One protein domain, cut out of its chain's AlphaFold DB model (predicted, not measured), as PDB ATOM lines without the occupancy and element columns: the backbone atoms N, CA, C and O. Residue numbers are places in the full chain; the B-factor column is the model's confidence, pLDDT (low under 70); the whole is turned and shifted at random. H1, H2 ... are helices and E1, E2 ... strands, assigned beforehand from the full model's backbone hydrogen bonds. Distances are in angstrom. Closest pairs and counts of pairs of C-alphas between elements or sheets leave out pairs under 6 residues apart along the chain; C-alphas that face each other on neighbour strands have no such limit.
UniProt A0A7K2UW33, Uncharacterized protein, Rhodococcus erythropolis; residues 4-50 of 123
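AT A GLANCE: This is residues 4 to 50 of the 123 residues of an uncharacterized protein of Rhodococcus erythropolis (UniProt A0A7K2UW33). A small hairpin of two strands, E1 and E2, has one helix, H1, over one of its faces, running nearly along the strands, while a short helix, H2, sits at the end of the hairpin where E2 ends, crosswise to H1. The turn of the hairpin, residues 32 to 37, lies at the other end, and residues 4 to 10 lead to the beginning of H1. The printed part has 47 residues, with two named helices and two named strands in the order H1, E1, E2, H2; the sheet has the order E1 - E2 and is antiparallel, and the class is mixed, helices and strands. The whole is compact, with a radius of gyration of the C-alphas of 9.9 A, and the C-alphas span 28 by 19 by 16 A.

IN THESE COORDINATES: The printed part begins at Ile 4, with its C-alpha at (-49.879, -79.490, -55.357). H1 is residues 11 to 21, from C-alpha 11 at (-53.348, -87.312, -60.476), and measures 15.3 A from first to last C-alpha. E1 is residues 28 to 31, 9.8 A long. E2 is residues 38 to 41, 9.5 A long. H2 is residues 43 to 48, 8.6 A long, and ends with C-alpha 48 at (-48.898, -71.203, -64.888).

HOW THE PARTS SIT: E1 and E2 form a hairpin of antiparallel neighbours, with 146 degrees between their directions. The C-alphas of residues 30 and 39 face each other at 4.6 A. N 29 and O 40 are within hydrogen-bond range at 2.9 A, and so are N 38 and O 31 at 2.8 A. The closest C-alphas of H1 and E1 are those of Leu 19 and Val 28, 6.8 A apart. The closest C-alphas of H1 and E2 are those of Ala 15 and Phe 39, 7.7 A apart. H1 and H2 only just touch, with 3 pairs of C-alphas within 8 A; the closest are those of Ala 21 and Leu 45, 6.6 A apart. The lines of H1 and H2 are about perpendicular, at 83 degrees. E1 and H2 are apart. In H1 and H2 every O i to N i+4 pair is within hydrogen-bond range.

THE WHOLE: The two C-alphas farthest apart are those of Asp 23 and Pro 35, at 28.5 A. The first and last printed C-alphas, of Ile 4 and Gly 50, are 10.6 A apart. The printed part has no cut. The link from E2 to H2 is tight, with 1 residue, and the links from H1 to E1 and from E1 to E2 are short, with 6 residues each. The mean pLDDT of the printed part is 85.1, and no printed residue is under 70.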
ATOM      1  N   ILE A   4     -48.529 -79.304 -54.825       85.50
ATOM      2  CA  ILE A   4     -49.879 -79.490 -55.357       85.50
ATOM      3  C   ILE A   4     -50.362 -80.878 -54.953       85.50
ATOM      4  O   ILE A   4     -49.726 -81.868 -55.317       85.50
ATOM      5  N   ILE A   5     -51.479 -80.964 -54.232       86.38
ATOM      6  CA  ILE A   5     -52.089 -82.236 -53.823       86.38
ATOM      7  C   ILE A   5     -53.271 -82.533 -54.759       86.38
ATOM      8  O   ILE A   5     -54.363 -82.000 -54.566       86.38
ATOM      9  N   PRO A   6     -53.091 -83.342 -55.817       80.38
ATOM     10  CA  PRO A   6     -54.195 -83.763 -56.669       80.38
ATOM     11  C   PRO A   6     -55.150 -84.715 -55.934       80.38
ATOM     12  O   PRO A   6     -54.750 -85.535 -55.107       80.38
ATOM     13  N   THR A   7     -56.419 -84.697 -56.338       80.44
ATOM     14  CA  THR A   7     -57.361 -85.771 -55.995       80.44
ATOM     15  C   THR A   7     -56.985 -87.059 -56.730       80.44
ATOM     16  O   THR A   7     -56.490 -87.009 -57.856       80.44
ATOM     17  N   SER A   8     -57.238 -88.223 -56.119       76.19
ATOM     18  CA  SER A   8     -56.782 -89.533 -56.629       76.19
ATOM     19  C   SER A   8     -57.166 -89.820 -58.090       76.19
ATOM     20  O   SER A   8     -56.392 -90.447 -58.807       76.19
ATOM     21  N   ASP A   9     -58.324 -89.335 -58.543       83.75
ATOM     22  CA  ASP A   9     -58.811 -89.516 -59.919       83.75
ATOM     23  C   ASP A   9     -58.122 -88.576 -60.933       83.75
ATOM     24  O   ASP A   9     -57.972 -88.914 -62.104       83.75
ATOM     25  N   LYS A  10     -57.605 -87.428 -60.475       83.19
ATOM     26  CA  LYS A  10     -57.009 -86.380 -61.323       83.19
ATOM     27  C   LYS A  10     -55.482 -86.373 -61.337       83.19
ATOM     28  O   LYS A  10     -54.885 -85.572 -62.052       83.19
ATOM     29  N   VAL A  11     -54.821 -87.260 -60.588       87.00
ATOM     30  CA  VAL A  11     -53.348 -87.312 -60.476       87.00
ATOM     31  C   VAL A  11     -52.666 -87.342 -61.849       87.00
ATOM     32  O   VAL A  11     -51.693 -86.625 -62.062       87.00
ATOM     33  N   GLN A  12     -53.177 -88.142 -62.789       88.44
ATOM     34  CA  GLN A  12     -52.599 -88.282 -64.132       88.44
ATOM     35  C   GLN A  12     -52.767 -87.012 -64.976       88.44
ATOM     36  O   GLN A  12     -51.836 -86.604 -65.670       88.44
ATOM     37  N   GLU A  13     -53.936 -86.374 -64.903       88.19
ATOM     38  CA  GLU A  13     -54.216 -85.128 -65.621       88.19
ATOM     39  C   GLU A  13     -53.347 -83.987 -65.092       88.19
ATOM     40  O   GLU A  13     -52.753 -83.247 -65.875       88.19
ATOM     41  N   VAL A  14     -53.203 -83.899 -63.767       86.69
ATOM     42  CA  VAL A  14     -52.358 -82.902 -63.104       86.69
ATOM     43  C   VAL A  14     -50.883 -83.135 -63.421       86.69
ATOM     44  O   VAL A  14     -50.204 -82.200 -63.832       86.69
ATOM     45  N   ALA A  15     -50.389 -84.374 -63.324       88.31
ATOM     46  CA  ALA A  15     -49.008 -84.706 -63.679       88.31
ATOM     47  C   ALA A  15     -48.681 -84.303 -65.120       88.31
ATOM     48  O   ALA A  15     -47.637 -83.713 -65.395       88.31
ATOM     49  N   ARG A  16     -49.601 -84.601 -66.042       90.19
ATOM     50  CA  ARG A  16     -49.459 -84.250 -67.448       90.19
ATOM     51  C   ARG A  16     -49.452 -82.734 -67.648       90.19
ATOM     52  O   ARG A  16     -48.549 -82.233 -68.305       90.19
ATOM     53  N   ALA A  17     -50.400 -82.012 -67.058       88.38
ATOM     54  CA  ALA A  17     -50.464 -80.555 -67.162       88.38
ATOM     55  C   ALA A  17     -49.197 -79.880 -66.610       88.38
ATOM     56  O   ALA A  17     -48.683 -78.942 -67.216       88.38
ATOM     57  N   LEU A  18     -48.658 -80.394 -65.500       88.69
ATOM     58  CA  LEU A  18     -47.409 -79.914 -64.909       88.69
ATOM     59  C   LEU A  18     -46.209 -80.161 -65.821       88.69
ATOM     60  O   LEU A  18     -45.429 -79.243 -66.048       88.69
ATOM     61  N   LEU A  19     -46.082 -81.364 -66.385       89.19
ATOM     62  CA  LEU A  19     -45.004 -81.695 -67.321       89.19
ATOM     63  C   LEU A  19     -45.100 -80.912 -68.637       89.19
ATOM     64  O   LEU A  19     -44.069 -80.570 -69.206       89.19
ATOM     65  N   GLU A  20     -46.309 -80.619 -69.123       89.69
ATOM     66  CA  GLU A  20     -46.513 -79.795 -70.324       89.69
ATOM     67  C   GLU A  20     -46.203 -78.311 -70.071       89.69
ATOM     68  O   GLU A  20     -45.777 -77.599 -70.981       89.69
ATOM     69  N   ALA A  21     -46.414 -77.830 -68.844       87.94
ATOM     70  CA  ALA A  21     -46.142 -76.447 -68.470       87.94
ATOM     71  C   ALA A  21     -44.689 -76.205 -68.019       87.94
ATOM     72  O   ALA A  21     -44.228 -75.059 -68.106       87.94
ATOM     73  N   ALA A  22     -43.991 -77.242 -67.549       88.31
ATOM     74  CA  ALA A  22     -42.609 -77.186 -67.086       88.31
ATOM     75  C   ALA A  22     -41.615 -77.009 -68.244       88.31
ATOM     76  O   ALA A  22     -41.826 -77.518 -69.342       88.31
ATOM     77  N   ASP A  23     -40.512 -76.302 -67.987       87.06
ATOM     78  CA  ASP A  23     -39.407 -76.179 -68.948       87.06
ATOM     79  C   ASP A  23     -38.516 -77.434 -68.929       87.06
ATOM     80  O   ASP A  23     -37.989 -77.854 -69.959       87.06
ATOM     81  N   SER A  24     -38.396 -78.085 -67.765       85.94
ATOM     82  CA  SER A  24     -37.674 -79.344 -67.585       85.94
ATOM     83  C   SER A  24     -38.437 -80.332 -66.691       85.94
ATOM     84  O   SER A  24     -39.180 -79.928 -65.798       85.94
ATOM     85  N   PRO A  25     -38.248 -81.654 -66.875       84.25
ATOM     86  CA  PRO A  25     -38.898 -82.663 -66.035       84.25
ATOM     87  C   PRO A  25     -38.464 -82.589 -64.562       84.25
ATOM     88  O   PRO A  25     -39.236 -82.965 -63.687       84.25
ATOM     89  N   ASP A  26     -37.262 -82.079 -64.276       85.69
ATOM     90  CA  ASP A  26     -36.761 -81.865 -62.913       85.69
ATOM     91  C   ASP A  26     -37.512 -80.761 -62.141       85.69
ATOM     92  O   ASP A  26     -37.438 -80.726 -60.912       85.69
ATOM     93  N   ASP A  27     -38.269 -79.891 -62.824       86.75
ATOM     94  CA  ASP A  27     -39.123 -78.881 -62.178       86.75
ATOM     95  C   ASP A  27     -40.380 -79.484 -61.531       86.75
ATOM     96  O   ASP A  27     -41.070 -78.804 -60.767       86.75
ATOM     97  N   VAL A  28     -40.687 -80.753 -61.826       89.38
ATOM     98  CA  VAL A  28     -41.836 -81.483 -61.283       89.38
ATOM     99  C   VAL A  28     -41.342 -82.661 -60.458       89.38
ATOM    100  O   VAL A  28     -40.951 -83.703 -60.983       89.38
ATOM    101  N   ARG A  29     -41.403 -82.531 -59.133       88.62
ATOM    102  CA  ARG A  29     -41.003 -83.597 -58.214       88.62
ATOM    103  C   ARG A  29     -42.211 -84.176 -57.501       88.62
ATOM    104  O   ARG A  29     -42.960 -83.461 -56.856       88.62
ATOM    105  N   THR A  30     -42.370 -85.491 -57.531       88.69
ATOM    106  CA  THR A  30     -43.375 -86.172 -56.705       88.69
ATOM    107  C   THR A  30     -42.898 -86.283 -55.258       88.69
ATOM    108  O   THR A  30     -41.799 -86.790 -55.013       88.69
ATOM    109  N   ASP A  31     -43.731 -85.871 -54.310       85.62
ATOM    110  CA  ASP A  31     -43.593 -86.169 -52.889       85.62
ATOM    111  C   ASP A  31     -44.727 -87.105 -52.453       85.62
ATOM    112  O   ASP A  31     -45.905 -86.825 -52.649       85.62
ATOM    113  N   THR A  32     -44.365 -88.256 -51.894       84.62
ATOM    114  CA  THR A  32     -45.310 -89.240 -51.341       84.62
ATOM    115  C   THR A  32     -45.068 -89.426 -49.846       84.62
ATOM    116  O   THR A  32     -45.266 -90.518 -49.315       84.62
ATOM    117  N   SER A  33     -44.529 -88.401 -49.183       75.38
ATOM    118  CA  SER A  33     -44.134 -88.472 -47.775       75.38
ATOM    119  C   SER A  33     -45.343 -88.341 -46.836       75.38
ATOM    120  O   SER A  33     -45.248 -88.700 -45.663       75.38
ATOM    121  N   GLY A  34     -46.472 -87.831 -47.343       72.25
ATOM    122  CA  GLY A  34     -47.732 -87.653 -46.622       72.25
ATOM    123  C   GLY A  34     -48.786 -88.741 -46.893       72.25
ATOM    124  O   GLY A  34     -48.505 -89.742 -47.552       72.25
ATOM    125  N   PRO A  35     -50.026 -88.546 -46.403       76.94
ATOM    126  CA  PRO A  35     -51.144 -89.468 -46.643       76.94
ATOM    127  C   PRO A  35     -51.603 -89.508 -48.110       76.94
ATOM    128  O   PRO A  35     -52.271 -90.456 -48.514       76.94
ATOM    129  N   SER A  36     -51.222 -88.501 -48.900       78.06
ATOM    130  CA  SER A  36     -51.598 -88.327 -50.303       78.06
ATOM    131  C   SER A  36     -50.364 -88.040 -51.159       78.06
ATOM    132  O   SER A  36     -49.361 -87.520 -50.669       78.06
ATOM    133  N   LEU A  37     -50.441 -88.370 -52.452       86.00
ATOM    134  CA  LEU A  37     -49.426 -87.994 -53.436       86.00
ATOM    135  C   LEU A  37     -49.475 -86.480 -53.667       86.00
ATOM    136  O   LEU A  37     -50.550 -85.937 -53.904       86.00
ATOM    137  N   ALA A  38     -48.319 -85.827 -53.646       87.31
ATOM    138  CA  ALA A  38     -48.152 -84.407 -53.923       87.31
ATOM    139  C   ALA A  38     -47.115 -84.175 -55.034       87.31
ATOM    140  O   ALA A  38     -46.189 -84.965 -55.224       87.31
ATOM    141  N   PHE A  39     -47.246 -83.070 -55.763       89.25
ATOM    142  CA  PHE A  39     -46.271 -82.597 -56.743       89.25
ATOM    143  C   PHE A  39     -45.635 -81.299 -56.252       89.25
ATOM    144  O   PHE A  39     -46.280 -80.256 -56.203       89.25
ATOM    145  N   VAL A  40     -44.362 -81.363 -55.887       90.19
ATOM    146  CA  VAL A  40     -43.529 -80.214 -55.550       90.19
ATOM    147  C   VAL A  40     -43.058 -79.569 -56.846       90.19
ATOM    148  O   VAL A  40     -42.366 -80.205 -57.644       90.19
ATOM    149  N   VAL A  41     -43.434 -78.310 -57.045       89.06
ATOM    150  CA  VAL A  41     -43.142 -77.547 -58.261       89.06
ATOM    151  C   VAL A  41     -42.626 -76.147 -57.934       89.06
ATOM    152  O   VAL A  41     -42.696 -75.679 -56.793       89.06
ATOM    153  N   SER A  42     -42.077 -75.470 -58.939       87.44
ATOM    154  CA  SER A  42     -41.711 -74.053 -58.852       87.44
ATOM    155  C   SER A  42     -42.954 -73.155 -58.772       87.44
ATOM    156  O   SER A  42     -44.007 -73.482 -59.313       87.44
ATOM    157  N   ASP A  43     -42.824 -71.997 -58.122       83.38
ATOM    158  CA  ASP A  43     -43.909 -71.016 -57.930       83.38
ATOM    159  C   ASP A  43     -44.494 -70.493 -59.253       83.38
ATOM    160  O   ASP A  43     -45.709 -70.437 -59.453       83.38
ATOM    161  N   GLU A  44     -43.609 -70.232 -60.217       84.25
ATOM    162  CA  GLU A  44     -43.984 -69.855 -61.578       84.25
ATOM    163  C   GLU A  44     -44.784 -70.966 -62.273       84.25
ATOM    164  O   GLU A  44     -45.791 -70.695 -62.928       84.25
ATOM    165  N   LEU A  45     -44.378 -72.227 -62.087       87.00
ATOM    166  CA  LEU A  45     -45.046 -73.382 -62.681       87.00
ATOM    167  C   LEU A  45     -46.429 -73.598 -62.058       87.00
ATOM    168  O   LEU A  45     -47.398 -73.765 -62.795       87.00
ATOM    169  N   ALA A  46     -46.532 -73.522 -60.728       84.50
ATOM    170  CA  ALA A  46     -47.806 -73.575 -60.020       84.50
ATOM    171  C   ALA A  46     -48.760 -72.482 -60.523       84.50
ATOM    172  O   ALA A  46     -49.892 -72.776 -60.892       84.50
ATOM    173  N   THR A  47     -48.294 -71.238 -60.651       83.62
ATOM    174  CA  THR A  47     -49.100 -70.129 -61.196       83.62
ATOM    175  C   THR A  47     -49.543 -70.396 -62.632       83.62
ATOM    176  O   THR A  47     -50.710 -70.211 -62.972       83.62
ATOM    177  N   LYS A  48     -48.639 -70.902 -63.474       83.25
ATOM    178  CA  LYS A  48     -48.898 -71.203 -64.888       83.25
ATOM    179  C   LYS A  48     -49.980 -72.263 -65.090       83.25
ATOM    180  O   LYS A  48     -50.740 -72.167 -66.050       83.25
ATOM    181  N   VAL A  49     -50.063 -73.248 -64.197       82.88
ATOM    182  CA  VAL A  49     -51.110 -74.282 -64.224       82.88
ATOM    183  C   VAL A  49     -52.350 -73.925 -63.394       82.88
ATOM    184  O   VAL A  49     -53.258 -74.744 -63.287       82.88
ATOM    185  N   GLY A  50     -52.418 -72.709 -62.842       77.81
ATOM    186  CA  GLY A  50     -53.569 -72.228 -62.070       77.81
ATOM    187  C   GLY A  50     -53.611 -72.701 -60.613       77.81
ATOM    188  O   GLY A  50     -54.654 -72.597 -59.983       77.81
TER     189      GLY A  50